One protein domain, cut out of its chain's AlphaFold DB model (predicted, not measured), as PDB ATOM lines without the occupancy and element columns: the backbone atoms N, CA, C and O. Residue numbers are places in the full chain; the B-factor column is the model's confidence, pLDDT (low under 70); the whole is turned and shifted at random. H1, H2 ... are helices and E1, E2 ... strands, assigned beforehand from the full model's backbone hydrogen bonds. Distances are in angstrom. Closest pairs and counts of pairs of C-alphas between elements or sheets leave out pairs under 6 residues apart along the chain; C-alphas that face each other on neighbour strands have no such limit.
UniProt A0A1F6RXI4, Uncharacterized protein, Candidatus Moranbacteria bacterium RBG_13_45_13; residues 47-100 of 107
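Overview. This is residues 47 to 100 of the 107 residues of an uncharacterized protein of Candidatus Moranbacteria bacterium RBG_13_45_13 (UniProt A0A1F6RXI4). Two small strand hairpins, E3 with E4 and E1 with E2, form two separate two-stranded sheets set close beside each other, and a short helix, H1, packs by E1, E2 and the start of E3. A long link, residues 65 to 75, leads from E2 to H1. The printed part has 54 residues, with one named helix and four named strands in the order E1, E2, H1, E3, E4; both sheets are antiparallel and the class is mostly strand. The whole is compact, with a radius of gyration of the C-alphas of 10.5 A and spans of 27 by 26 by 15 A.

Along the chain. E3 is residues 86 to 91, 14.3 A long, and E4 is residues 94 to 99, 15.8 A long, ending at C-alpha 99 at (-15.968, -44.103, 36.881). E1 is residues 49 to 53, 12.5 A, beginning at C-alpha 49 at (-9.849, -30.888, 41.143). E2 is residues 60 to 64, 13.1 A. H1 is residues 76 to 80.

Arrangement. E3 and E4 are a hairpin, antiparallel at 144 degrees, with N 89 and O 96 within hydrogen-bond range at 2.8 A. E1 and E2 are a hairpin at 155 degrees, with N 50 and O 63 within range at 2.8 A. Between the sheets, the closest C-alphas of E2 and E4 are Gly 63 and Cys 95, 5.2 A apart. Those of E1 and E3 are Cys 49 and Lys 89, 6.3 A apart. The closest C-alphas of H1 and E3 are Ala 80 and Met 86, 4.2 A apart, and those of H1 and E1 are Cys 79 and Cys 51, 5.7 A apart. H1 and E4 are near each other. In H1 the O i to N i+4 pair is within hydrogen-bond range.

Size, cuts and confidence. The C-alphas farthest apart, of Asp 56 and Val 100, are 28.9 A apart. The printed part has no cut. The link from E2 to H1 is long. No printed residue is under 70 in pLDDT.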
ATOM      1  N   ASP A  47      -5.743 -31.578  37.806       96.88
ATOM      2  CA  ASP A  47      -5.034 -31.261  39.056       96.88
ATOM      3  C   ASP A  47      -5.702 -30.143  39.864       96.88
ATOM      4  O   ASP A  47      -5.445 -30.003  41.060       96.88
ATOM      5  N   ASP A  48      -6.537 -29.326  39.217       96.56
ATOM      6  CA  ASP A  48      -7.295 -28.295  39.916       96.56
ATOM      7  C   ASP A  48      -8.454 -28.910  40.697       96.56
ATOM      8  O   ASP A  48      -9.036 -28.226  41.531       96.56
ATOM      9  N   CYS A  49      -8.801 -30.173  40.444       96.50
ATOM     10  CA  CYS A  49      -9.849 -30.888  41.143       96.50
ATOM     11  C   CYS A  49      -9.277 -31.769  42.254       96.50
ATOM     12  O   CYS A  49      -8.361 -32.562  42.052       96.50
ATOM     13  N   ALA A  50      -9.892 -31.704  43.429       96.50
ATOM     14  CA  ALA A  50      -9.595 -32.586  44.544       96.50
ATOM     15  C   ALA A  50     -10.882 -33.144  45.154       96.50
ATOM     16  O   ALA A  50     -11.985 -32.623  44.965       96.50
ATOM     17  N   CYS A  51     -10.723 -34.220  45.917       96.81
ATOM     18  CA  CYS A  51     -11.787 -34.782  46.728       96.81
ATOM     19  C   CYS A  51     -11.296 -35.002  48.156       96.81
ATOM     20  O   CYS A  51     -10.199 -35.509  48.381       96.81
ATOM     21  N   GLY A  52     -12.114 -34.606  49.124       96.44
ATOM     22  CA  GLY A  52     -11.770 -34.643  50.535       96.44
ATOM     23  C   GLY A  52     -12.878 -34.024  51.367       96.44
ATOM     24  O   GLY A  52     -14.045 -34.391  51.223       96.44
ATOM     25  N   ARG A  53     -12.516 -33.092  52.248       97.44
ATOM     26  CA  ARG A  53     -13.473 -32.329  53.050       97.44
ATOM     27  C   ARG A  53     -13.406 -30.858  52.705       97.44
ATOM     28  O   ARG A  53     -12.318 -30.317  52.541       97.44
ATOM     29  N   HIS A  54     -14.570 -30.229  52.634       97.56
ATOM     30  CA  HIS A  54     -14.677 -28.803  52.386       97.56
ATOM     31  C   HIS A  54     -13.982 -28.010  53.497       97.56
ATOM     32  O   HIS A  54     -14.136 -28.340  54.679       97.56
ATOM     33  N   ILE A  55     -13.261 -26.950  53.134       96.25
ATOM     34  CA  ILE A  55     -12.492 -26.146  54.088       96.25
ATOM     35  C   ILE A  55     -13.377 -25.478  55.144       96.25
ATOM     36  O   ILE A  55     -13.047 -25.553  56.325       96.25
ATOM     37  N   ASP A  56     -14.543 -24.956  54.763       95.00
ATOM     38  CA  ASP A  56     -15.460 -24.311  55.714       95.00
ATOM     39  C   ASP A  56     -16.427 -25.287  56.389       95.00
ATOM     40  O   ASP A  56     -16.460 -25.402  57.612       95.00
ATOM     41  N   THR A  57     -17.209 -26.040  55.605       96.50
ATOM     42  CA  THR A  57     -18.273 -26.896  56.158       96.50
ATOM     43  C   THR A  57     -17.756 -28.186  56.792       96.50
ATOM     44  O   THR A  57     -18.499 -28.855  57.510       96.50
ATOM     45  N   LYS A  58     -16.500 -28.568  56.516       96.31
ATOM     46  CA  LYS A  58     -15.864 -29.820  56.966       96.31
ATOM     47  C   LYS A  58     -16.572 -31.100  56.488       96.31
ATOM     48  O   LYS A  58     -16.190 -32.203  56.899       96.31
ATOM     49  N   GLN A  59     -17.571 -30.982  55.611       97.25
ATOM     50  CA  GLN A  59     -18.303 -32.098  55.011       97.25
ATOM     51  C   GLN A  59     -17.537 -32.688  53.828       97.25
ATOM     52  O   GLN A  59     -16.672 -32.027  53.257       97.25
ATOM     53  N   CYS A  60     -17.844 -33.934  53.463       96.75
ATOM     54  CA  CYS A  60     -17.245 -34.557  52.286       96.75
ATOM     55  C   CYS A  60     -17.604 -33.767  51.025       96.75
ATOM     56  O   CYS A  60     -18.765 -33.432  50.800       96.75
ATOM     57  N   PHE A  61     -16.590 -33.457  50.228       97.06
ATOM     58  CA  PHE A  61     -16.699 -32.552  49.096       97.06
ATOM     59  C   PHE A  61     -15.718 -32.951  47.994       97.06
ATOM     60  O   PHE A  61     -14.614 -33.427  48.261       97.06
ATOM     61  N   PHE A  62     -16.139 -32.746  46.748       96.62
ATOM     62  CA  PHE A  62     -15.277 -32.794  45.571       96.62
ATOM     63  C   PHE A  62     -15.435 -31.482  44.820       96.62
ATOM     64  O   PHE A  62     -16.548 -30.963  44.742       96.62
ATOM     65  N   GLY A  63     -14.373 -30.962  44.234       96.50
ATOM     66  CA  GLY A  63     -14.413 -29.682  43.541       96.50
ATOM     67  C   GLY A  63     -13.016 -29.134  43.354       96.50
ATOM     68  O   GLY A  63     -12.047 -29.887  43.396       96.50
ATOM     69  N   ASN A  64     -12.918 -27.828  43.166       97.12
ATOM     70  CA  ASN A  64     -11.654 -27.140  43.061       97.12
ATOM     71  C   ASN A  64     -10.830 -27.355  44.340       97.12
ATOM     72  O   ASN A  64     -11.326 -27.213  45.461       97.12
ATOM     73  N   ALA A  65      -9.557 -27.698  44.170       96.12
ATOM     74  CA  ALA A  65      -8.644 -28.073  45.238       96.12
ATOM     75  C   ALA A  65      -8.470 -26.975  46.293       96.12
ATOM     76  O   ALA A  65      -8.200 -27.286  47.451       96.12
ATOM     77  N   LYS A  66      -8.697 -25.704  45.935       96.12
ATOM     78  CA  LYS A  66      -8.666 -24.569  46.871       96.12
ATOM     79  C   LYS A  66      -9.720 -24.656  47.979       96.12
ATOM     80  O   LYS A  66      -9.526 -24.058  49.030       96.12
ATOM     81  N   TYR A  67     -10.802 -25.404  47.759       96.19
ATOM     82  CA  TYR A  67     -11.901 -25.570  48.718       96.19
ATOM     83  C   TYR A  67     -11.809 -26.883  49.505       96.19
ATOM     84  O   TYR A  67     -12.681 -27.176  50.320       96.19
ATOM     85  N   VAL A  68     -10.757 -27.681  49.290       96.25
ATOM     86  CA  VAL A  68     -10.522 -28.940  50.006       96.25
ATOM     87  C   VAL A  68      -9.441 -28.734  51.064       96.25
ATOM     88  O   VAL A  68      -8.338 -28.292  50.759       96.25
ATOM     89  N   ASP A  69      -9.736 -29.087  52.313       96.56
ATOM     90  CA  ASP A  69      -8.776 -29.014  53.417       96.56
ATOM     91  C   ASP A  69      -7.851 -30.245  53.409       96.56
ATOM     92  O   ASP A  69      -8.319 -31.359  53.685       96.56
ATOM     93  N   PRO A  70      -6.544 -30.083  53.129       92.94
ATOM     94  CA  PRO A  70      -5.610 -31.203  53.048       92.94
ATOM     95  C   PRO A  70      -5.277 -31.815  54.417       92.94
ATOM     96  O   PRO A  70      -4.688 -32.891  54.475       92.94
ATOM     97  N   ASN A  71      -5.633 -31.150  55.521       95.12
ATOM     98  CA  ASN A  71      -5.290 -31.598  56.873       95.12
ATOM     99  C   ASN A  71      -6.368 -32.491  57.495       95.12
ATOM    100  O   ASN A  71      -6.147 -33.099  58.545       95.12
ATOM    101  N   LEU A  72      -7.553 -32.560  56.888       91.38
ATOM    102  CA  LEU A  72      -8.643 -33.372  57.408       91.38
ATOM    103  C   LEU A  72      -8.594 -34.785  56.841       91.38
ATOM    104  O   LEU A  72      -8.158 -35.025  55.718       91.38
ATOM    105  N   LYS A  73      -9.120 -35.738  57.619       90.00
ATOM    106  CA  LYS A  73      -9.242 -37.123  57.159       90.00
ATOM    107  C   LYS A  73     -10.067 -37.174  55.862       90.00
ATOM    108  O   LYS A  73     -11.197 -36.663  55.866       90.00
ATOM    109  N   PRO A  74      -9.543 -37.808  54.797       85.06
ATOM    110  CA  PRO A  74     -10.234 -37.904  53.518       85.06
ATOM    111  C   PRO A  74     -11.532 -38.712  53.649       85.06
ATOM    112  O   PRO A  74     -11.714 -39.472  54.603       85.06
ATOM    113  N   CYS A  75     -12.434 -38.543  52.680       94.38
ATOM    114  CA  CYS A  75     -13.698 -39.273  52.591       94.38
ATOM    115  C   CYS A  75     -13.598 -40.383  51.528       94.38
ATOM    116  O   CYS A  75     -14.009 -40.153  50.392       94.38
ATOM    117  N   PRO A  76     -13.039 -41.569  51.846       92.44
ATOM    118  CA  PRO A  76     -12.733 -42.590  50.842       92.44
ATOM    119  C   PRO A  76     -13.982 -43.074  50.099       92.44
ATOM    120  O   PRO A  76     -13.979 -43.064  48.874       92.44
ATOM    121  N   ASP A  77     -15.070 -43.373  50.813       93.38
ATOM    122  CA  ASP A  77     -16.312 -43.859  50.194       93.38
ATOM    123  C   ASP A  77     -16.971 -42.807  49.293       93.38
ATOM    124  O   ASP A  77     -17.588 -43.139  48.287       93.38
ATOM    125  N   PHE A  78     -16.828 -41.523  49.628       95.31
ATOM    126  CA  PHE A  78     -17.366 -40.424  48.826       95.31
ATOM    127  C   PHE A  78     -16.492 -40.110  47.605       95.31
ATOM    128  O   PHE A  78     -17.000 -39.718  46.559       95.31
ATOM    129  N   CYS A  79     -15.172 -40.250  47.739       94.75
ATOM    130  CA  CYS A  79     -14.223 -39.896  46.689       94.75
ATOM    131  C   CYS A  79     -13.996 -41.017  45.682       94.75
ATOM    132  O   CYS A  79     -13.890 -40.747  44.489       94.75
ATOM    133  N   ALA A  80     -13.913 -42.253  46.169       93.81
ATOM    134  CA  ALA A  80     -13.655 -43.431  45.359       93.81
ATOM    135  C   ALA A  80     -14.919 -44.267  45.119       93.81
ATOM    136  O   ALA A  80     -14.890 -45.161  44.278       93.81
ATOM    137  N   GLY A  81     -16.032 -43.981  45.802       91.38
ATOM    138  CA  GLY A  81     -17.206 -44.851  45.791       91.38
ATOM    139  C   GLY A  81     -16.982 -46.118  46.624       91.38
ATOM    140  O   GLY A  81     -15.854 -46.475  46.960       91.38
ATOM    141  N   ILE A  82     -18.063 -46.843  46.918       90.31
ATOM    142  CA  ILE A  82     -18.004 -48.128  47.645       90.31
ATOM    143  C   ILE A  82     -17.185 -49.174  46.865       90.31
ATOM    144  O   ILE A  82     -16.553 -50.048  47.454       90.31
ATOM    145  N   ASP A  83     -17.184 -49.090  45.531       90.56
ATOM    146  CA  ASP A  83     -16.438 -49.986  44.645       90.56
ATOM    147  C   ASP A  83     -14.986 -49.542  44.396       90.56
ATOM    148  O   ASP A  83     -14.232 -50.276  43.753       90.56
ATOM    149  N   GLY A  84     -14.584 -48.366  44.895       91.88
ATOM    150  CA  GLY A  84     -13.250 -47.804  44.702       91.88
ATOM    151  C   GLY A  84     -12.960 -47.357  43.265       91.88
ATOM    152  O   GLY A  84     -11.793 -47.230  42.894       91.88
ATOM    153  N   ARG A  85     -13.992 -47.174  42.429       93.44
ATOM    154  CA  ARG A  85     -13.855 -46.883  40.993       93.44
ATOM    155  C   ARG A  85     -14.221 -45.459  40.613       93.44
ATOM    156  O   ARG A  85     -14.379 -45.196  39.430       93.44
ATOM    157  N   MET A  86     -14.371 -44.537  41.553       94.94
ATOM    158  CA  MET A  86     -14.643 -43.134  41.239       94.94
ATOM    159  C   MET A  86     -13.360 -42.301  41.262       94.94
ATOM    160  O   MET A  86     -12.475 -42.507  42.090       94.94
ATOM    161  N   GLN A  87     -13.256 -41.352  40.336       94.75
ATOM    162  CA  GLN A  87     -12.194 -40.352  40.299       94.75
ATOM    163  C   GLN A  87     -12.790 -38.984  39.984       94.75
ATOM    164  O   GLN A  87     -13.721 -38.877  39.191       94.75
ATOM    165  N   THR A  88     -12.250 -37.929  40.593       95.44
ATOM    166  CA  THR A  88     -12.626 -36.551  40.243       95.44
ATOM    167  C   THR A  88     -11.752 -36.062  39.088       95.44
ATOM    168  O   THR A  88     -10.532 -36.220  39.136       95.44
ATOM    169  N   LYS A  89     -12.380 -35.510  38.050       96.31
ATOM    170  CA  LYS A  89     -11.772 -35.061  36.791       96.31
ATOM    171  C   LYS A  89     -12.309 -33.699  36.385       96.31
ATOM    172  O   LYS A  89     -13.435 -33.364  36.746       96.31
ATOM    173  N   CYS A  90     -11.527 -32.944  35.624       97.25
ATOM    174  CA  CYS A  90     -11.975 -31.694  35.033       97.25
ATOM    175  C   CYS A  90     -12.585 -31.961  33.655       97.25
ATOM    176  O   CYS A  90     -11.884 -32.356  32.726       97.25
ATOM    177  N   ILE A  91     -13.894 -31.763  33.522       96.62
ATOM    178  CA  ILE A  91     -14.650 -32.020  32.292       96.62
ATOM    179  C   ILE A  91     -15.482 -30.778  31.996       96.62
ATOM    180  O   ILE A  91     -16.251 -30.333  32.843       96.62
ATOM    181  N   ASP A  92     -15.307 -30.207  30.805       96.06
ATOM    182  CA  ASP A  92     -15.998 -28.987  30.362       96.06
ATOM    183  C   ASP A  92     -15.817 -27.783  31.312       96.06
ATOM    184  O   ASP A  92     -16.711 -26.953  31.465       96.06
ATOM    185  N   GLY A  93     -14.656 -27.683  31.972       95.69
ATOM    186  CA  GLY A  93     -14.357 -26.611  32.930       95.69
ATOM    187  C   GLY A  93     -14.946 -26.815  34.331       95.69
ATOM    188  O   GLY A  93     -14.863 -25.914  35.169       95.69
ATOM    189  N   GLU A  94     -15.510 -27.994  34.613       97.38
ATOM    190  CA  GLU A  94     -16.072 -28.355  35.914       97.38
ATOM    191  C   GLU A  94     -15.507 -29.674  36.456       97.38
ATOM    192  O   GLU A  94     -15.339 -30.665  35.746       97.38
ATOM    193  N   CYS A  95     -15.266 -29.717  37.762       97.19
ATOM    194  CA  CYS A  95     -14.894 -30.922  38.478       97.19
ATOM    195  C   CYS A  95     -16.093 -31.867  38.561       97.19
ATOM    196  O   CYS A  95     -17.088 -31.578  39.233       97.19
ATOM    197  N   ARG A  96     -15.970 -33.034  37.931       96.62
ATOM    198  CA  ARG A  96     -16.969 -34.108  37.917       96.62
ATOM    199  C   ARG A  96     -16.366 -35.399  38.447       96.62
ATOM    200  O   ARG A  96     -15.182 -35.661  38.251       96.62
ATOM    201  N   GLN A  97     -17.175 -36.216  39.114       95.19
ATOM    202  CA  GLN A  97     -16.770 -37.579  39.441       95.19
ATOM    203  C   GLN A  97     -17.144 -38.521  38.294       95.19
ATOM    204  O   GLN A  97     -18.291 -38.541  37.854       95.19
ATOM    205  N   VAL A  98     -16.180 -39.313  37.841       94.75
ATOM    206  CA  VAL A  98     -16.331 -40.302  36.768       94.75
ATOM    207  C   VAL A  98     -15.898 -41.679  37.246       94.75
ATOM    208  O   VAL A  98     -15.121 -41.797  38.197       94.75
ATOM    209  N   LYS A  99     -16.394 -42.732  36.591       93.25
ATOM    210  CA  LYS A  99     -15.968 -44.103  36.881       93.25
ATOM    211  C   LYS A  99     -14.707 -44.457  36.097       93.25
ATOM    212  O   LYS A  99     -14.719 -44.435  34.874       93.25
ATOM    213  N   VAL A 100     -13.645 -44.864  36.784       88.19
ATOM    214  CA  VAL A 100     -12.430 -45.373  36.142       88.19
ATOM    215  C   VAL A 100     -12.647 -46.791  35.607       88.19
ATOM    216  O   VAL A 100     -13.230 -47.650  36.271       88.19
TER     217      VAL A 100